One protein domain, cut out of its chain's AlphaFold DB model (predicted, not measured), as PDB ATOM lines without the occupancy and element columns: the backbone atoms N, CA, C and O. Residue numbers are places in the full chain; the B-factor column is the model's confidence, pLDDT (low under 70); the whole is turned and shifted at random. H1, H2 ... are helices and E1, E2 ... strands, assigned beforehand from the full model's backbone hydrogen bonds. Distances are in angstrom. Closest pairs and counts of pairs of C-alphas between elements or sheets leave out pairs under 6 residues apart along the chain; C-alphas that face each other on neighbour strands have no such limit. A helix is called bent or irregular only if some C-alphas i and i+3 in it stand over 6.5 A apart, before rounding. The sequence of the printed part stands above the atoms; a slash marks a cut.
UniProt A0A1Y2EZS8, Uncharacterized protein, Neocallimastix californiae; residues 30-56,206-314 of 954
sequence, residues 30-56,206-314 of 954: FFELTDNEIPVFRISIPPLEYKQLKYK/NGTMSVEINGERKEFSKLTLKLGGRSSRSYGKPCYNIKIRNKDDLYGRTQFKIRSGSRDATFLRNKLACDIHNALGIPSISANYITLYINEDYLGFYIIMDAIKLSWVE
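Overview. This is residues 30 to 56 and 206 to 314 of the 954 residues of an uncharacterized protein of Neocallimastix californiae (UniProt A0A1Y2EZS8). Seven strands, E1 to E7, close into one small barrel, with E3, E6 and E7 bent sharply as they wrap round it, and H1, H2 and H3 set outside its wall. H2 and H3 lie toward opposite ends of the longest axis, while H4 ends the printed part just off the barrel. The printed part has 136 residues with four named helices and seven named strands, in the order H1 E1 H2 E2 E3 E4 E5 H3 E6 E7 H4, and its class is mixed, helices and strands. The barrel is mixed too: E6 and E1 are parallel and the other neighbour pairs antiparallel. The whole is compact, with a radius of gyration of the C-alphas of 14.6 A and spans of 46 by 33 by 30 A.

Arrangement. Begin with the closed barrel: round the ring run E1, residues 40 to 44, E2, residues 206 to 213, E3, residues 216 to 227, E4, residues 240 to 244, E5, residues 255 to 259, E7, residues 297 to 306, and E6, residues 287 to 294, and back to E1. E2 E3 E4 E5 form a meander, each strand the antiparallel neighbour of the one before; its hairpins are E2 and E3, E3 and E4, and E4 and E5. Look at N 211 and O 218, 2.9 A apart, between E2 and E3. E3 bends by 82 degrees at residue 222, and its pairing is staggered: residues 216 to 223 pair with E2 and residues 223 to 227 with E4, where N 224 and O 243 are 2.8 A apart. Between E4 and E5, N 258 and O 240 are 2.8 A apart; between E5 and E7, N 305 and O 257 are 2.8 A apart. E6 and E7 are a hairpin, with N 304 and O 288 at 2.8 A; E6 bends by 56 degrees at residue 291 and E7 by 71 degrees at residue 301. The ring closes where E6 is parallel to E1, at 42 degrees, with N 41 and O 291 at 2.9 A; on the other side of E1 is antiparallel E2, with N 42 and O 210 at 2.9 A. Now go outside the barrel to H3, residues 269 to 280, which is on it at a height over the sheet of 9.3 A. It lies over E6 and runs along the strands, at 8 degrees to E6 on the local plane; the closest C-alphas of the two are those of Lys 271 and Ala 287, 5.2 A apart. H1, residues 30 to 34, is on the barrel, outside it and over none of the strands, at a height of 5.9 A; its closest C-alpha pair with E6 is Phe 31 and Asn 288, 6.4 A. H2, residues 47 to 56, is also on it and outside, at a height of 9.4 A, and only just over none of the strands, with 2 of its C-alphas falling on E2. H4, residues 310 to 314, is only just not on the barrel, with 4 pairs of C-alphas within 10 A. The four helices are apart from one another, and in each of them every O i to N i+4 pair is within hydrogen-bond range.

Along the chain. Find C-alpha 30 at (29.204, -12.983, -22.345), where H1 begins. E3, the longest strand, starts at C-alpha 216, (23.847, -3.337, -28.685), and measures 27.4 A from first to last C-alpha; E7 measures 24.2 A, E2 23.4 A and E6 20.9 A. H3 measures 16.8 A and H2 14.3 A. H4 ends at C-alpha 314, (43.670, -14.636, -15.539).

Size, cuts and confidence. The two C-alphas farthest apart are those of Leu 48 and Leu 280, 46.1 A. Residues 57 to 205 are not printed, and C-alphas 56 and 206 are 17.2 A apart across this cut. The link from E3 to E4, residues 228 to 239, is long. The mean pLDDT of the printed part is 92.3, that of H2 is 77, and no printed residue is under 70.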
ATOM      1  N   PHE A  30      29.607 -12.602 -20.985       94.12
ATOM      2  CA  PHE A  30      29.204 -12.983 -22.345       94.12
ATOM      3  C   PHE A  30      28.216 -14.159 -22.350       94.12
ATOM      4  O   PHE A  30      27.143 -14.032 -22.926       94.12
ATOM      5  N   PHE A  31      28.538 -15.256 -21.661       94.19
ATOM      6  CA  PHE A  31      27.713 -16.463 -21.667       94.19
ATOM      7  C   PHE A  31      26.382 -16.253 -20.934       94.19
ATOM      8  O   PHE A  31      25.356 -16.735 -21.408       94.19
ATOM      9  N   GLU A  32      26.383 -15.452 -19.860       92.69
ATOM     10  CA  GLU A  32      25.166 -15.031 -19.146       92.69
ATOM     11  C   GLU A  32      24.224 -14.176 -20.012       92.69
ATOM     12  O   GLU A  32      23.005 -14.300 -19.927       92.69
ATOM     13  N   LEU A  33      24.777 -13.284 -20.845       92.56
ATOM     14  CA  LEU A  33      23.989 -12.452 -21.763       92.56
ATOM     15  C   LEU A  33      23.394 -13.263 -22.922       92.56
ATOM     16  O   LEU A  33      22.376 -12.855 -23.474       92.56
ATOM     17  N   THR A  34      24.003 -14.399 -23.274       94.31
ATOM     18  CA  THR A  34      23.554 -15.277 -24.365       94.31
ATOM     19  C   THR A  34      22.655 -16.433 -23.922       94.31
ATOM     20  O   THR A  34      22.148 -17.161 -24.766       94.31
ATOM     21  N   ASP A  35      22.403 -16.636 -22.623       92.06
ATOM     22  CA  ASP A  35      21.522 -17.727 -22.149       92.06
ATOM     23  C   ASP A  35      20.095 -17.655 -22.730       92.06
ATOM     24  O   ASP A  35      19.383 -18.650 -22.729       92.06
ATOM     25  N   ASN A  36      19.665 -16.475 -23.189       89.62
ATOM     26  CA  ASN A  36      18.330 -16.212 -23.740       89.62
ATOM     27  C   ASN A  36      18.376 -15.522 -25.126       89.62
ATOM     28  O   ASN A  36      17.343 -15.092 -25.637       89.62
ATOM     29  N   GLU A  37      19.554 -15.383 -25.743       93.38
ATOM     30  CA  GLU A  37      19.733 -14.724 -27.045       93.38
ATOM     31  C   GLU A  37      20.914 -15.329 -27.811       93.38
ATOM     32  O   GLU A  37      21.986 -15.528 -27.248       93.38
ATOM     33  N   ILE A  38      20.739 -15.568 -29.113       97.00
ATOM     34  CA  ILE A  38      21.796 -16.072 -29.998       97.00
ATOM     35  C   ILE A  38      22.377 -14.888 -30.792       97.00
ATOM     36  O   ILE A  38      21.767 -14.468 -31.780       97.00
ATOM     37  N   PRO A  39      23.522 -14.313 -30.374       97.75
ATOM     38  CA  PRO A  39      24.060 -13.089 -30.952       97.75
ATOM     39  C   PRO A  39      24.623 -13.312 -32.355       97.75
ATOM     40  O   PRO A  39      25.016 -14.421 -32.739       97.75
ATOM     41  N   VAL A  40      24.715 -12.222 -33.115       98.44
ATOM     42  CA  VAL A  40      25.245 -12.250 -34.480       98.44
ATOM     43  C   VAL A  40      26.684 -11.754 -34.499       98.44
ATOM     44  O   VAL A  40      26.968 -10.599 -34.184       98.44
ATOM     45  N   PHE A  41      27.596 -12.632 -34.906       98.56
ATOM     46  CA  PHE A  41      29.008 -12.339 -35.115       98.56
ATOM     47  C   PHE A  41      29.244 -12.096 -36.608       98.56
ATOM     48  O   PHE A  41      29.087 -13.010 -37.420       98.56
ATOM     49  N   ARG A  42      29.659 -10.880 -36.975       98.50
ATOM     50  CA  ARG A  42      30.108 -10.550 -38.337       98.50
ATOM     51  C   ARG A  42      31.601 -10.298 -38.314       98.50
ATOM     52  O   ARG A  42      32.061  -9.383 -37.635       98.50
ATOM     53  N   ILE A  43      32.354 -11.109 -39.040       98.38
ATOM     54  CA  ILE A  43      33.802 -10.965 -39.193       98.38
ATOM     55  C   ILE A  43      34.083 -10.408 -40.586       98.38
ATOM     56  O   ILE A  43      33.481 -10.846 -41.564       98.38
ATOM     57  N   SER A  44      35.030  -9.481 -40.699       97.38
ATOM     58  CA  SER A  44      35.544  -9.022 -41.992       97.38
ATOM     59  C   SER A  44      37.041  -9.296 -42.074       97.38
ATOM     60  O   SER A  44      37.764  -9.001 -41.124       97.38
ATOM     61  N   ILE A  45      37.517  -9.859 -43.186       95.12
ATOM     62  CA  ILE A  45      38.942 -10.126 -43.451       95.12
ATOM     63  C   ILE A  45      39.302  -9.727 -44.895       95.12
ATOM     64  O   ILE A  45      38.419  -9.733 -45.758       95.12
ATOM     65  N   PRO A  46      40.570  -9.385 -45.202       87.62
ATOM     66  CA  PRO A  46      40.982  -8.964 -46.542       87.62
ATOM     67  C   PRO A  46      40.528  -9.935 -47.652       87.62
ATOM     68  O   PRO A  46      40.681 -11.144 -47.483       87.62
ATOM     69  N   PRO A  47      40.021  -9.463 -48.810       79.75
ATOM     70  CA  PRO A  47      39.456 -10.346 -49.840       79.75
ATOM     71  C   PRO A  47      40.406 -11.434 -50.365       79.75
ATOM     72  O   PRO A  47      39.958 -12.530 -50.692       79.75
ATOM     73  N   LEU A  48      41.717 -11.163 -50.410       71.19
ATOM     74  CA  LEU A  48      42.726 -12.162 -50.782       71.19
ATOM     75  C   LEU A  48      42.858 -13.261 -49.716       71.19
ATOM     76  O   LEU A  48      42.865 -14.440 -50.055       71.19
ATOM     77  N   GLU A  49      42.884 -12.881 -48.437       80.81
ATOM     78  CA  GLU A  49      42.909 -13.817 -47.305       80.81
ATOM     79  C   GLU A  49      41.596 -14.606 -47.206       80.81
ATOM     80  O   GLU A  49      41.599 -15.777 -46.843       80.81
ATOM     81  N   TYR A  50      40.469 -14.017 -47.611       84.38
ATOM     82  CA  TYR A  50      39.198 -14.733 -47.721       84.38
ATOM     83  C   TYR A  50      39.186 -15.751 -48.870       84.38
ATOM     84  O   TYR A  50      38.643 -16.845 -48.713       84.38
ATOM     85  N   LYS A  51      39.841 -15.443 -49.999       73.00
ATOM     86  CA  LYS A  51      40.074 -16.431 -51.064       73.00
ATOM     87  C   LYS A  51      40.998 -17.558 -50.582       73.00
ATOM     88  O   LYS A  51      40.719 -18.713 -50.880       73.00
ATOM     89  N   GLN A  52      42.046 -17.245 -49.814       74.31
ATOM     90  CA  GLN A  52      42.929 -18.246 -49.196       74.31
ATOM     91  C   GLN A  52      42.178 -19.136 -48.195       74.31
ATOM     92  O   GLN A  52      42.330 -20.351 -48.252       74.31
ATOM     93  N   LEU A  53      41.315 -18.563 -47.345       83.25
ATOM     94  CA  LEU A  53      40.434 -19.325 -46.459       83.25
ATOM     95  C   LEU A  53      39.545 -20.284 -47.264       83.25
ATOM     96  O   LEU A  53      39.547 -21.478 -46.996       83.25
ATOM     97  N   LYS A  54      38.841 -19.790 -48.292       77.62
ATOM     98  CA  LYS A  54      38.009 -20.637 -49.167       77.62
ATOM     99  C   LYS A  54      38.817 -21.723 -49.893       77.62
ATOM    100  O   LYS A  54      38.323 -22.834 -50.034       77.62
ATOM    101  N   TYR A  55      40.059 -21.443 -50.288       70.62
ATOM    102  CA  TYR A  55      40.961 -22.434 -50.887       70.62
ATOM    103  C   TYR A  55      41.367 -23.537 -49.896       70.62
ATOM    104  O   TYR A  55      41.118 -24.703 -50.182       70.62
ATOM    105  N   LYS A  56      41.886 -23.193 -48.705       74.00
ATOM    106  CA  LYS A  56      42.228 -24.173 -47.647       74.00
ATOM    107  C   LYS A  56      41.016 -24.992 -47.180       74.00
ATOM    108  O   LYS A  56      41.148 -26.136 -46.776       74.00
ATOM    109  N   ASN A 206      44.569  -9.900 -39.696       93.31
ATOM    110  CA  ASN A 206      44.079  -8.682 -40.358       93.31
ATOM    111  C   ASN A 206      42.546  -8.521 -40.315       93.31
ATOM    112  O   ASN A 206      41.998  -7.683 -41.024       93.31
ATOM    113  N   GLY A 207      41.851  -9.303 -39.482       95.62
ATOM    114  CA  GLY A 207      40.395  -9.230 -39.366       95.62
ATOM    115  C   GLY A 207      39.867  -8.112 -38.463       95.62
ATOM    116  O   GLY A 207      40.549  -7.661 -37.540       95.62
ATOM    117  N   THR A 208      38.606  -7.748 -38.678       97.69
ATOM    118  CA  THR A 208      37.741  -6.974 -37.769       97.69
ATOM    119  C   THR A 208      36.499  -7.793 -37.416       97.69
ATOM    120  O   THR A 208      36.178  -8.757 -38.111       97.69
ATOM    121  N   MET A 209      35.783  -7.426 -36.352       98.00
ATOM    122  CA  MET A 209      34.538  -8.100 -35.963       98.00
ATOM    123  C   MET A 209      33.526  -7.120 -35.375       98.00
ATOM    124  O   MET A 209      33.903  -6.311 -34.530       98.00
ATOM    125  N   SER A 210      32.254  -7.246 -35.749       98.06
ATOM    126  CA  SER A 210      31.133  -6.649 -35.019       98.06
ATOM    127  C   SER A 210      30.277  -7.742 -34.382       98.06
ATOM    128  O   SER A 210      29.953  -8.724 -35.053       98.06
ATOM    129  N   VAL A 211      29.878  -7.562 -33.123       98.12
ATOM    130  CA  VAL A 211      28.945  -8.455 -32.418       98.12
ATOM    131  C   VAL A 211      27.666  -7.693 -32.094       98.12
ATOM    132  O   VAL A 211      27.723  -6.647 -31.450       98.12
ATOM    133  N   GLU A 212      26.531  -8.221 -32.544       97.88
ATOM    134  CA  GLU A 212      25.180  -7.719 -32.267       97.88
ATOM    135  C   GLU A 212      24.556  -8.597 -31.164       97.88
ATOM    136  O   GLU A 212      24.409  -9.806 -31.359       97.88
ATOM    137  N   ILE A 213      24.258  -8.008 -29.997       95.06
ATOM    138  CA  ILE A 213      23.742  -8.690 -28.791       95.06
ATOM    139  C   ILE A 213      22.923  -7.716 -27.923       95.06
ATOM    140  O   ILE A 213      23.343  -6.589 -27.681       95.06
ATOM    141  N   ASN A 214      21.742  -8.127 -27.462       90.25
ATOM    142  CA  ASN A 214      20.765  -7.359 -26.680       90.25
ATOM    143  C   ASN A 214      20.379  -6.016 -27.349       90.25
ATOM    144  O   ASN A 214      20.021  -5.040 -26.690       90.25
ATOM    145  N   GLY A 215      20.478  -5.947 -28.682       89.81
ATOM    146  CA  GLY A 215      20.321  -4.716 -29.466       89.81
ATOM    147  C   GLY A 215      21.514  -3.744 -29.413       89.81
ATOM    148  O   GLY A 215      21.500  -2.738 -30.122       89.81
ATOM    149  N   GLU A 216      22.558  -4.032 -28.631       94.31
ATOM    150  CA  GLU A 216      23.847  -3.337 -28.685       94.31
ATOM    151  C   GLU A 216      24.714  -3.900 -29.827       94.31
ATOM    152  O   GLU A 216      24.686  -5.095 -30.124       94.31
ATOM    153  N   ARG A 217      25.540  -3.045 -30.447       96.44
ATOM    154  CA  ARG A 217      26.577  -3.458 -31.407       96.44
ATOM    155  C   ARG A 217      27.957  -3.105 -30.860       96.44
ATOM    156  O   ARG A 217      28.224  -1.940 -30.566       96.44
ATOM    157  N   LYS A 218      28.831  -4.102 -30.723       96.69
ATOM    158  CA  LYS A 218      30.227  -3.943 -30.285       96.69
ATOM    159  C   LYS A 218      31.191  -4.153 -31.443       96.69
ATOM    160  O   LYS A 218      31.102  -5.164 -32.128       96.69
ATOM    161  N   GLU A 219      32.142  -3.236 -31.603       97.25
ATOM    162  CA  GLU A 219      33.146  -3.251 -32.672       97.25
ATOM    163  C   GLU A 219      34.534  -3.643 -32.149       97.25
ATOM    164  O   GLU A 219      35.013  -3.090 -31.158       97.25
ATOM    165  N   PHE A 220      35.224  -4.526 -32.868       97.50
ATOM    166  CA  PHE A 220      36.586  -4.967 -32.571       97.50
ATOM    167  C   PHE A 220      37.500  -4.713 -33.771       97.50
ATOM    168  O   PHE A 220      37.466  -5.420 -34.781       97.50
ATOM    169  N   SER A 221      38.360  -3.700 -33.639       95.81
ATOM    170  CA  SER A 221      39.239  -3.214 -34.715       95.81
ATOM    171  C   SER A 221      40.389  -4.157 -35.092       95.81
ATOM    172  O   SER A 221      41.037  -3.938 -36.114       95.81
ATOM    173  N   LYS A 222      40.687  -5.174 -34.268       96.12
ATOM    174  CA  LYS A 222      41.766  -6.144 -34.513       96.12
ATOM    175  C   LYS A 222      41.429  -7.541 -33.996       96.12
ATOM    176  O   LYS A 222      41.673  -7.872 -32.837       96.12
ATOM    177  N   LEU A 223      41.010  -8.404 -34.907       97.00
ATOM    178  CA  LEU A 223      40.791  -9.833 -34.708       97.00
ATOM    179  C   LEU A 223      41.978 -10.659 -35.221       97.00
ATOM    180  O   LEU A 223      42.648 -10.257 -36.172       97.00
ATOM    181  N   THR A 224      42.214 -11.823 -34.630       96.88
ATOM    182  CA  THR A 224      42.847 -12.959 -35.307       96.88
ATOM    183  C   THR A 224      41.760 -13.999 -35.553       96.88
ATOM    184  O   THR A 224      41.040 -14.348 -34.615       96.88
ATOM    185  N   LEU A 225      41.663 -14.502 -36.781       96.88
ATOM    186  CA  LEU A 225      40.818 -15.641 -37.143       96.88
ATOM    187  C   LEU A 225      41.733 -16.780 -37.599       96.88
ATOM    188  O   LEU A 225      42.630 -16.557 -38.411       96.88
ATOM    189  N   LYS A 226      41.501 -17.986 -37.082       94.94
ATOM    190  CA  LYS A 226      42.172 -19.224 -37.498       94.94
ATOM    191  C   LYS A 226      41.117 -20.300 -37.778       94.94
ATOM    192  O   LYS A 226      40.055 -20.267 -37.156       94.94
ATOM    193  N   LEU A 227      41.410 -21.273 -38.639       91.62
ATOM    194  CA  LEU A 227      40.664 -22.540 -38.661       91.62
ATOM    195  C   LEU A 227      40.741 -23.278 -37.306       91.62
ATOM    196  O   LEU A 227      41.640 -23.052 -36.485       91.62
ATOM    197  N   GLY A 228      39.739 -24.117 -37.041       89.69
ATOM    198  CA  GLY A 228      39.562 -24.871 -35.800       89.69
ATOM    199  C   GLY A 228      39.710 -26.383 -35.970       89.69
ATOM    200  O   GLY A 228      39.412 -26.925 -37.027       89.69
ATOM    201  N   GLY A 229      40.141 -27.047 -34.892       83.94
ATOM    202  CA  GLY A 229      40.310 -28.503 -34.832       83.94
ATOM    203  C   GLY A 229      41.454 -29.049 -35.696       83.94
ATOM    204  O   GLY A 229      42.265 -28.285 -36.232       83.94
ATOM    205  N   ARG A 230      41.512 -30.381 -35.794       81.69
ATOM    206  CA  ARG A 230      42.433 -31.156 -36.644       81.69
ATOM    207  C   ARG A 230      41.617 -32.017 -37.609       81.69
ATOM    208  O   ARG A 230      41.365 -31.570 -38.720       81.69
ATOM    209  N   SER A 231      41.099 -33.153 -37.139       77.69
ATOM    210  CA  SER A 231      40.158 -34.025 -37.863       77.69
ATOM    211  C   SER A 231      38.951 -33.255 -38.409       77.69
ATOM    212  O   SER A 231      38.643 -33.360 -39.589       77.69
ATOM    213  N   SER A 232      38.347 -32.372 -37.604       80.88
ATOM    214  CA  SER A 232      37.167 -31.563 -37.967       80.88
ATOM    215  C   SER A 232      37.354 -30.551 -39.122       80.88
ATOM    216  O   SER A 232      36.520 -29.660 -39.290       80.88
ATOM    217  N   ARG A 233      38.462 -30.615 -39.873       80.81
ATOM    218  CA  ARG A 233      38.677 -29.917 -41.155       80.81
ATOM    219  C   ARG A 233      38.180 -30.746 -42.352       80.81
ATOM    220  O   ARG A 233      37.953 -30.176 -43.423       80.81
ATOM    221  N   SER A 234      37.996 -32.062 -42.185       76.88
ATOM    222  CA  SER A 234      37.381 -32.940 -43.190       76.88
ATOM    223  C   SER A 234      35.877 -32.694 -43.329       76.88
ATOM    224  O   SER A 234      35.362 -32.755 -44.439       76.88
ATOM    225  N   TYR A 235      35.189 -32.337 -42.238       80.62
ATOM    226  CA  TYR A 235      33.754 -32.041 -42.240       80.62
ATOM    227  C   TYR A 235      33.390 -30.922 -43.229       80.62
ATOM    228  O   TYR A 235      34.074 -29.898 -43.316       80.62
ATOM    229  N   GLY A 236      32.250 -31.070 -43.912       82.12
ATOM    230  CA  GLY A 236      31.749 -30.074 -44.866       82.12
ATOM    231  C   GLY A 236      31.493 -28.687 -44.254       82.12
ATOM    232  O   GLY A 236      31.595 -27.680 -44.956       82.12
ATOM    233  N   LYS A 237      31.223 -28.599 -42.942       90.06
ATOM    234  CA  LYS A 237      31.089 -27.331 -42.208       90.06
ATOM    235  C   LYS A 237      32.270 -27.127 -41.238       90.06
ATOM    236  O   LYS A 237      32.407 -27.904 -40.293       90.06
ATOM    237  N   PRO A 238      33.107 -26.087 -41.417       89.88
ATOM    238  CA  PRO A 238      34.383 -25.970 -40.713       89.88
ATOM    239  C   PRO A 238      34.280 -25.300 -39.338       89.88
ATOM    240  O   PRO A 238      33.502 -24.372 -39.127       89.88
ATOM    241  N   CYS A 239      35.155 -25.700 -38.417       93.25
ATOM    242  CA  CYS A 239      35.368 -25.019 -37.138       93.25
ATOM    243  C   CYS A 239      36.293 -23.791 -37.276       93.25
ATOM    244  O   CYS A 239      37.155 -23.736 -38.156       93.25
ATOM    245  N   TYR A 240      36.199 -22.845 -36.333       95.81
ATOM    246  CA  TYR A 240      37.070 -21.661 -36.260       95.81
ATOM    247  C   TYR A 240      37.600 -21.411 -34.841       95.81
ATOM    248  O   TYR A 240      37.034 -21.866 -33.851       95.81
ATOM    249  N   ASN A 241      38.677 -20.635 -34.732       96.62
ATOM    250  CA  ASN A 241      39.151 -20.042 -33.483       96.62
ATOM    251  C   ASN A 241      39.255 -18.520 -33.653       96.62
ATOM    252  O   ASN A 241      39.859 -18.036 -34.615       96.62
ATOM    253  N   ILE A 242      38.708 -17.767 -32.699       96.75
ATOM    254  CA  ILE A 242      38.685 -16.298 -32.704       96.75
ATOM    255  C   ILE A 242      39.534 -15.770 -31.546       96.75
ATOM    256  O   ILE A 242      39.404 -16.236 -30.416       96.75
ATOM    257  N   LYS A 243      40.375 -14.758 -31.805       96.31
ATOM    258  CA  LYS A 243      41.117 -14.018 -30.770       96.31
ATOM    259  C   LYS A 243      41.024 -12.508 -30.978       96.31
ATOM    260  O   LYS A 243      41.559 -11.970 -31.947       96.31
ATOM    261  N   ILE A 244      40.387 -11.825 -30.038       95.88
ATOM    262  CA  ILE A 244      40.364 -10.364 -29.914       95.88
ATOM    263  C   ILE A 244      41.762  -9.890 -29.459       95.88
ATOM    264  O   ILE A 244      42.485 -10.615 -28.768       95.88
ATOM    265  N   ARG A 245      42.205  -8.708 -29.908       93.12
ATOM    266  CA  ARG A 245      43.546  -8.151 -29.625       93.12
ATOM    267  C   ARG A 245      43.460  -6.751 -28.999       93.12
ATOM    268  O   ARG A 245      42.426  -6.364 -28.488       93.12
ATOM    269  N   ASN A 246      44.584  -6.029 -28.942       89.69
ATOM    270  CA  ASN A 246      44.784  -4.744 -28.239       89.69
ATOM    271  C   ASN A 246      44.524  -4.729 -26.719       89.69
ATOM    272  O   ASN A 246      44.753  -3.687 -26.111       89.69
ATOM    273  N   LYS A 247      44.139  -5.861 -26.108       83.38
ATOM    274  CA  LYS A 247      43.508  -5.959 -24.773       83.38
ATOM    275  C   LYS A 247      42.027  -5.531 -24.746       83.38
ATOM    276  O   LYS A 247      41.500  -5.291 -23.667       83.38
ATOM    277  N   ASP A 248      41.368  -5.478 -25.905       89.69
ATOM    278  CA  ASP A 248      39.906  -5.397 -26.003       89.69
ATOM    279  C   ASP A 248      39.287  -6.768 -25.631       89.69
ATOM    280  O   ASP A 248      39.890  -7.811 -25.903       89.69
ATOM    281  N   ASP A 249      38.081  -6.787 -25.051       92.75
ATOM    282  CA  ASP A 249      37.350  -8.014 -24.690       92.75
ATOM    283  C   ASP A 249      35.844  -7.950 -25.016       92.75
ATOM    284  O   ASP A 249      35.236  -6.879 -25.119       92.75
ATOM    285  N   LEU A 250      35.228  -9.125 -25.153       93.88
ATOM    286  CA  LEU A 250      33.787  -9.314 -25.249       93.88
ATOM    287  C   LEU A 250      33.239  -9.822 -23.904       93.88
ATOM    288  O   LEU A 250      33.098 -11.020 -23.691       93.88
ATOM    289  N   TYR A 251      32.934  -8.888 -22.997       92.62
ATOM    290  CA  TYR A 251      32.304  -9.135 -21.688       92.62
ATOM    291  C   TYR A 251      33.045 -10.183 -20.819       92.62
ATOM    292  O   TYR A 251      32.437 -11.103 -20.268       92.62
ATOM    293  N   GLY A 252      34.364 -10.024 -20.678       88.25
ATOM    294  CA  GLY A 252      35.244 -10.872 -19.864       88.25
ATOM    295  C   GLY A 252      35.993 -11.961 -20.639       88.25
ATOM    296  O   GLY A 252      36.621 -12.825 -20.017       88.25
ATOM    297  N   ARG A 253      35.937 -11.951 -21.982       90.94
ATOM    298  CA  ARG A 253      36.614 -12.938 -22.840       90.94
ATOM    299  C   ARG A 253      37.251 -12.355 -24.092       90.94
ATOM    300  O   ARG A 253      36.700 -11.485 -24.755       90.94
ATOM    301  N   THR A 254      38.432 -12.877 -24.426       92.88
ATOM    302  CA  THR A 254      39.254 -12.438 -25.566       92.88
ATOM    303  C   THR A 254      39.511 -13.546 -26.589       92.88
ATOM    304  O   THR A 254      40.026 -13.260 -27.669       92.88
ATOM    305  N   GLN A 255      39.190 -14.802 -26.272       94.88
ATOM    306  CA  GLN A 255      39.474 -15.979 -27.096       94.88
ATOM    307  C   GLN A 255      38.292 -16.947 -27.042       94.88
ATOM    308  O   GLN A 255      37.809 -17.237 -25.951       94.88
ATOM    309  N   PHE A 256      37.871 -17.448 -28.204       96.44
ATOM    310  CA  PHE A 256      36.726 -18.348 -28.345       96.44
ATOM    311  C   PHE A 256      37.026 -19.475 -29.342       96.44
ATOM    312  O   PHE A 256      37.595 -19.230 -30.415       96.44
ATOM    313  N   LYS A 257      36.598 -20.695 -29.008       97.12
ATOM    314  CA  LYS A 257      36.452 -21.822 -29.941       97.12
ATOM    315  C   LYS A 257      35.068 -21.726 -30.588       97.12
ATOM    316  O   LYS A 257      34.080 -21.540 -29.887       97.12
ATOM    317  N   ILE A 258      34.989 -21.876 -31.907       97.44
ATOM    318  CA  ILE A 258      33.732 -21.921 -32.664       97.44
ATOM    319  C   ILE A 258      33.615 -23.317 -33.283       97.44
ATOM    320  O   ILE A 258      34.489 -23.729 -34.054       97.44
ATOM    321  N   ARG A 259      32.577 -24.067 -32.904       95.88
ATOM    322  CA  ARG A 259      32.375 -25.485 -33.248       95.88
ATOM    323  C   ARG A 259      31.164 -25.644 -34.164       95.88
ATOM    324  O   ARG A 259      30.104 -25.083 -33.888       95.88
ATOM    325  N   SER A 260      31.335 -26.383 -35.261       92.81
ATOM    326  CA  SER A 260      30.338 -26.514 -36.333       92.81
ATOM    327  C   SER A 260      29.099 -27.327 -35.959       92.81
ATOM    328  O   SER A 260      28.077 -27.170 -36.618       92.81
ATOM    329  N   GLY A 261      29.188 -28.195 -34.943       90.50
ATOM    330  CA  GLY A 261      28.137 -29.168 -34.628       90.50
ATOM    331  C   GLY A 261      27.956 -30.241 -35.709       90.50
ATOM    332  O   GLY A 261      26.880 -30.808 -35.824       90.50
ATOM    333  N   SER A 262      28.978 -30.499 -36.537       89.12
ATOM    334  CA  SER A 262      28.904 -31.535 -37.580       89.12
ATOM    335  C   SER A 262      28.867 -32.955 -37.010       89.12
ATOM    336  O   SER A 262      28.193 -33.802 -37.581       89.12
ATOM    337  N   ARG A 263      29.574 -33.191 -35.896       87.94
ATOM    338  CA  ARG A 263      29.643 -34.486 -35.204       87.94
ATOM    339  C   ARG A 263      28.458 -34.713 -34.262       87.94
ATOM    340  O   ARG A 263      27.778 -35.717 -34.361       87.94
ATOM    341  N   ASP A 264      28.186 -33.755 -33.377       91.62
ATOM    342  CA  ASP A 264      27.055 -33.832 -32.448       91.62
ATOM    343  C   ASP A 264      25.723 -33.621 -33.183       91.62
ATOM    344  O   ASP A 264      25.384 -32.495 -33.558       91.62
ATOM    345  N   ALA A 265      24.932 -34.688 -33.303       90.75
ATOM    346  CA  ALA A 265      23.615 -34.671 -33.939       90.75
ATOM    347  C   ALA A 265      22.643 -33.614 -33.376       90.75
ATOM    348  O   ALA A 265      21.727 -33.188 -34.082       90.75
ATOM    349  N   THR A 266      22.834 -33.186 -32.121       95.69
ATOM    350  CA  THR A 266      21.878 -32.384 -31.336       95.69
ATOM    351  C   THR A 266      22.246 -30.900 -31.199       95.69
ATOM    352  O   THR A 266      21.372 -30.072 -30.934       95.69
ATOM    353  N   PHE A 267      23.523 -30.541 -31.372       96.62
ATOM    354  CA  PHE A 267      24.144 -29.296 -30.874       96.62
ATOM    355  C   PHE A 267      24.059 -29.087 -29.341       96.62
ATOM    356  O   PHE A 267      24.357 -27.989 -28.854       96.62
ATOM    357  N   LEU A 268      23.639 -30.086 -28.560       97.81
ATOM    358  CA  LEU A 268      23.434 -29.978 -27.113       97.81
ATOM    359  C   LEU A 268      24.626 -30.486 -26.300       97.81
ATOM    360  O   LEU A 268      24.842 -29.965 -25.209       97.81
ATOM    361  N   ARG A 269      25.422 -31.446 -26.793       97.50
ATOM    362  CA  ARG A 269      26.424 -32.179 -25.985       97.50
ATOM    363  C   ARG A 269      27.450 -31.245 -25.349       97.50
ATOM    364  O   ARG A 269      27.592 -31.204 -24.127       97.50
ATOM    365  N   ASN A 270      28.033 -30.365 -26.165       96.56
ATOM    366  CA  ASN A 270      28.986 -29.354 -25.700       96.56
ATOM    367  C   ASN A 270      28.372 -28.328 -24.734       96.56
ATOM    368  O   ASN A 270      29.069 -27.830 -23.849       96.56
ATOM    369  N   LYS A 271      27.083 -27.998 -24.891       97.19
ATOM    370  CA  LYS A 271      26.375 -27.063 -24.007       97.19
ATOM    371  C   LYS A 271      26.077 -27.715 -22.661       97.19
ATOM    372  O   LYS A 271      26.414 -27.144 -21.631       97.19
ATOM    373  N   LEU A 272      25.513 -28.919 -22.688       97.81
ATOM    374  CA  LEU A 272      25.096 -29.684 -21.521       97.81
ATOM    375  C   LEU A 272      26.285 -30.074 -20.637       97.81
ATOM    376  O   LEU A 272      26.228 -29.857 -19.429       97.81
ATOM    377  N   ALA A 273      27.382 -30.560 -21.229       97.25
ATOM    378  CA  ALA A 273      28.611 -30.854 -20.496       97.25
ATOM    379  C   ALA A 273      29.139 -29.603 -19.773       97.25
ATOM    380  O   ALA A 273      29.283 -29.621 -18.549       97.25
ATOM    381  N   CYS A 274      29.334 -28.483 -20.487       96.81
ATOM    382  CA  CYS A 274      29.755 -27.219 -19.869       96.81
ATOM    383  C   CYS A 274      28.791 -26.787 -18.752       96.81
ATOM    384  O   CYS A 274      29.228 -26.445 -17.654       96.81
ATOM    385  N   ASP A 275      27.483 -26.801 -19.009       96.69
ATOM    386  CA  ASP A 275      26.483 -26.344 -18.046       96.69
ATOM    387  C   ASP A 275      26.507 -27.165 -16.751       96.69
ATOM    388  O   ASP A 275      26.407 -26.583 -15.672       96.69
ATOM    389  N   ILE A 276      26.705 -28.484 -16.839       97.44
ATOM    390  CA  ILE A 276      26.800 -29.381 -15.681       97.44
ATOM    391  C   ILE A 276      28.008 -29.029 -14.799       97.44
ATOM    392  O   ILE A 276      27.838 -28.885 -13.587       97.44
ATOM    393  N   HIS A 277      29.196 -28.798 -15.373       95.75
ATOM    394  CA  HIS A 277      30.360 -28.337 -14.598       95.75
ATOM    395  C   HIS A 277      30.074 -26.990 -13.906       95.75
ATOM    396  O   HIS A 277      30.343 -26.805 -12.716       95.75
ATOM    397  N   ASN A 278      29.492 -26.035 -14.638       94.06
ATOM    398  CA  ASN A 278      29.223 -24.701 -14.107       94.06
ATOM    399  C   ASN A 278      28.156 -24.739 -12.991       94.06
ATOM    400  O   ASN A 278      28.338 -24.091 -11.965       94.06
ATOM    401  N   ALA A 279      27.107 -25.561 -13.120       94.31
ATOM    402  CA  ALA A 279      26.096 -25.782 -12.079       94.31
ATOM    403  C   ALA A 279      26.647 -26.529 -10.844       94.31
ATOM    404  O   ALA A 279      26.218 -26.284  -9.708       94.31
ATOM    405  N   LEU A 280      27.646 -27.405 -11.017       93.88
ATOM    406  CA  LEU A 280      28.414 -27.953  -9.894       93.88
ATOM    407  C   LEU A 280      29.199 -26.867  -9.150       93.88
ATOM    408  O   LEU A 280      29.334 -26.977  -7.928       93.88
ATOM    409  N   GLY A 281      29.606 -25.802  -9.842       90.75
ATOM    410  CA  GLY A 281      30.412 -24.704  -9.310       90.75
ATOM    411  C   GLY A 281      31.920 -24.943  -9.433       90.75
ATOM    412  O   GLY A 281      32.688 -24.302  -8.719       90.75
ATOM    413  N   ILE A 282      32.340 -25.872 -10.301       89.12
ATOM    414  CA  ILE A 282      33.757 -26.196 -10.518       89.12
ATOM    415  C   ILE A 282      34.370 -25.367 -11.664       89.12
ATOM    416  O   ILE A 282      33.656 -24.963 -12.585       89.12
ATOM    417  N   PRO A 283      35.693 -25.115 -11.642       86.88
ATOM    418  CA  PRO A 283      36.420 -24.467 -12.729       86.88
ATOM    419  C   PRO A 283      36.270 -25.159 -14.092       86.88
ATOM    420  O   PRO A 283      36.947 -26.139 -14.366       86.88
ATOM    421  N   SER A 284      35.445 -24.614 -14.988       90.69
ATOM    422  CA  SER A 284      35.291 -25.160 -16.343       90.69
ATOM    423  C   SER A 284      35.053 -24.078 -17.401       90.69
ATOM    424  O   SER A 284      34.880 -22.888 -17.114       90.69
ATOM    425  N   ILE A 285      35.103 -24.490 -18.664       94.25
ATOM    426  CA  ILE A 285      34.730 -23.656 -19.801       94.25
ATOM    427  C   ILE A 285      33.208 -23.461 -19.859       94.25
ATOM    428  O   ILE A 285      32.419 -24.200 -19.278       94.25
ATOM    429  N   SER A 286      32.787 -22.405 -20.544       95.38
ATOM    430  CA  SER A 286      31.384 -22.131 -20.856       95.38
ATOM    431  C   SER A 286      31.120 -22.350 -22.343       95.38
ATOM    432  O   SER A 286      31.995 -22.096 -23.173       95.38
ATOM    433  N   ALA A 287      29.894 -22.749 -22.677       97.06
ATOM    434  CA  ALA A 287      29.403 -22.843 -24.045       97.06
ATOM    435  C   ALA A 287      28.059 -22.116 -24.197       97.06
ATOM    436  O   ALA A 287      27.288 -21.991 -23.244       97.06
ATOM    437  N   ASN A 288      27.787 -21.622 -25.403       97.25
ATOM    438  CA  ASN A 288      26.480 -21.149 -25.864       97.25
ATOM    439  C   ASN A 288      26.475 -21.170 -27.410       97.25
ATOM    440  O   ASN A 288      27.280 -21.880 -28.013       97.25
ATOM    441  N   TYR A 289      25.614 -20.400 -28.069       98.31
ATOM    442  CA  TYR A 289      25.422 -20.424 -29.518       98.31
ATOM    443  C   TYR A 289      25.643 -19.049 -30.159       98.31
ATOM    444  O   TYR A 289      25.474 -18.021 -29.510       98.31
ATOM    445  N   ILE A 290      25.989 -19.021 -31.450       98.44
ATOM    446  CA  ILE A 290      26.057 -17.801 -32.270       98.44
ATOM    447  C   ILE A 290      25.471 -18.027 -33.663       98.44
ATOM    448  O   ILE A 290      25.415 -19.147 -34.174       98.44
ATOM    449  N   THR A 291      25.129 -16.924 -34.323       97.94
ATOM    450  CA  THR A 291      25.039 -16.870 -35.786       97.94
ATOM    451  C   THR A 291      26.319 -16.253 -36.351       97.94
ATOM    452  O   THR A 291      26.700 -15.163 -35.921       97.94
ATOM    453  N   LEU A 292      26.968 -16.903 -37.323       98.12
ATOM    454  CA  LEU A 292      28.246 -16.446 -37.891       98.12
ATOM    455  C   LEU A 292      28.118 -15.941 -39.338       98.12
ATOM    456  O   LEU A 292      27.512 -16.592 -40.189       98.12
ATOM    457  N   TYR A 293      28.774 -14.815 -39.626       97.56
ATOM    458  CA  TYR A 293      29.026 -14.287 -40.970       97.56
ATOM    459  C   TYR A 293      30.525 -13.994 -41.145       97.56
ATOM    460  O   TYR A 293      31.158 -13.470 -40.225       97.56
ATOM    461  N   ILE A 294      31.089 -14.264 -42.329       96.00
ATOM    462  CA  ILE A 294      32.453 -13.835 -42.693       96.00
ATOM    463  C   ILE A 294      32.415 -13.154 -44.063       96.00
ATOM    464  O   ILE A 294      32.088 -13.798 -45.052       96.00
ATOM    465  N   ASN A 295      32.782 -11.868 -44.122       93.50
ATOM    466  CA  ASN A 295      32.642 -11.004 -45.305       93.50
ATOM    467  C   ASN A 295      31.201 -10.975 -45.861       93.50
ATOM    468  O   ASN A 295      30.990 -11.053 -47.064       93.50
ATOM    469  N   GLU A 296      30.221 -10.862 -44.957       93.06
ATOM    470  CA  GLU A 296      28.766 -10.951 -45.191       93.06
ATOM    471  C   GLU A 296      28.224 -12.284 -45.750       93.06
ATOM    472  O   GLU A 296      27.009 -12.485 -45.717       93.06
ATOM    473  N   ASP A 297      29.066 -13.250 -46.135       90.69
ATOM    474  CA  ASP A 297      28.609 -14.623 -46.382       90.69
ATOM    475  C   ASP A 297      28.098 -15.245 -45.069       90.69
ATOM    476  O   ASP A 297      28.828 -15.344 -44.074       90.69
ATOM    477  N   TYR A 298      26.841 -15.688 -45.076       93.44
ATOM    478  CA  TYR A 298      26.184 -16.367 -43.959       93.44
ATOM    479  C   TYR A 298      26.729 -17.790 -43.786       93.44
ATOM    480  O   TYR A 298      26.550 -18.645 -44.656       93.44
ATOM    481  N   LEU A 299      27.365 -18.063 -42.642       93.31
ATOM    482  CA  LEU A 299      27.918 -19.382 -42.327       93.31
ATOM    483  C   LEU A 299      27.009 -20.232 -41.423       93.31
ATOM    484  O   LEU A 299      27.366 -21.355 -41.074       93.31
ATOM    485  N   GLY A 300      25.831 -19.731 -41.053       94.81
ATOM    486  CA  GLY A 300      24.853 -20.499 -40.287       94.81
ATOM    487  C   GLY A 300      25.018 -20.441 -38.772       94.81
ATOM    488  O   GLY A 300      25.586 -19.501 -38.206       94.81
ATOM    489  N   PHE A 301      24.462 -21.467 -38.141       97.00
ATOM    490  CA  PHE A 301      24.431 -21.698 -36.706       97.00
ATOM    491  C   PHE A 301      25.724 -22.370 -36.228       97.00
ATOM    492  O   PHE A 301      26.263 -23.241 -36.914       97.00
ATOM    493  N   TYR A 302      26.237 -21.950 -35.072       97.75
ATOM    494  CA  TYR A 302      27.472 -22.471 -34.480       97.75
ATOM    495  C   TYR A 302      27.386 -22.496 -32.956       97.75
ATOM    496  O   TYR A 302      26.767 -21.625 -32.345       97.75
ATOM    497  N   ILE A 303      28.106 -23.433 -32.342       98.19
ATOM    498  CA  ILE A 303      28.381 -23.426 -30.903       98.19
ATOM    499  C   ILE A 303      29.599 -22.519 -30.668       98.19
ATOM    500  O   ILE A 303      30.631 -22.669 -31.331       98.19
ATOM    501  N   ILE A 304      29.496 -21.580 -29.728       98.06
ATOM    502  CA  ILE A 304      30.622 -20.792 -29.212       98.06
ATOM    503  C   ILE A 304      31.032 -21.332 -27.848       98.06
ATOM    504  O   ILE A 304      30.195 -21.561 -26.980       98.06
ATOM    505  N   MET A 305      32.332 -21.517 -27.652       97.25
ATOM    506  CA  MET A 305      32.897 -22.023 -26.409       97.25
ATOM    507  C   MET A 305      34.070 -21.166 -25.956       97.25
ATOM    508  O   MET A 305      34.781 -20.547 -26.757       97.25
ATOM    509  N   ASP A 306      34.298 -21.182 -24.652       93.38
ATOM    510  CA  ASP A 306      35.536 -20.714 -24.050       93.38
ATOM    511  C   ASP A 306      36.754 -21.513 -24.542       93.38
ATOM    512  O   ASP A 306      36.652 -22.618 -25.081       93.38
ATOM    513  N   ALA A 307      37.941 -20.948 -24.331       93.50
ATOM    514  CA  ALA A 307      39.204 -21.634 -24.561       93.50
ATOM    515  C   ALA A 307      40.097 -21.511 -23.321       93.50
ATOM    516  O   ALA A 307      40.472 -20.397 -22.943       93.50
ATOM    517  N   ILE A 308      40.471 -22.651 -22.730       94.31
ATOM    518  CA  ILE A 308      41.467 -22.723 -21.654       94.31
ATOM    519  C   ILE A 308      42.792 -22.186 -22.210       94.31
ATOM    520  O   ILE A 308      43.408 -22.779 -23.092       94.31
ATOM    521  N   LYS A 309      43.164 -20.987 -21.759       93.31
ATOM    522  CA  LYS A 309      44.312 -20.174 -22.191       93.31
ATOM    523  C   LYS A 309      44.701 -19.236 -21.044       93.31
ATOM    524  O   LYS A 309      43.916 -19.036 -20.119       93.31
ATOM    525  N   LEU A 310      45.839 -18.546 -21.160       91.75
ATOM    526  CA  LEU A 310      46.302 -17.568 -20.157       91.75
ATOM    527  C   LEU A 310      45.241 -16.509 -19.772       91.75
ATOM    528  O   LEU A 310      45.112 -16.154 -18.609       91.75
ATOM    529  N   SER A 311      44.413 -16.061 -20.723       88.69
ATOM    530  CA  SER A 311      43.313 -15.111 -20.469       88.69
ATOM    531  C   SER A 311      42.115 -15.701 -19.710       88.69
ATOM    532  O   SER A 311      41.320 -14.952 -19.151       88.69
ATOM    533  N   TRP A 312      41.948 -17.026 -19.727       92.12
ATOM    534  CA  TRP A 312      40.903 -17.736 -18.983       92.12
ATOM    535  C   TRP A 312      41.341 -17.946 -17.526       92.12
ATOM    536  O   TRP A 312      40.584 -17.612 -16.616       92.12
ATOM    537  N   VAL A 313      42.598 -18.354 -17.292       91.56
ATOM    538  CA  VAL A 313      43.159 -18.447 -15.927       91.56
ATOM    539  C   VAL A 313      43.367 -17.073 -15.273       91.56
ATOM    540  O   VAL A 313      43.140 -16.940 -14.072       91.56
ATOM    541  N   GLU A 314      43.685 -16.020 -16.044       89.25
ATOM    542  CA  GLU A 314      43.670 -14.636 -15.539       89.25
ATOM    543  C   GLU A 314      42.276 -14.235 -15.031       89.25
ATOM    544  O   GLU A 314      42.175 -13.570 -14.003       89.25
TER     545      GLU A 314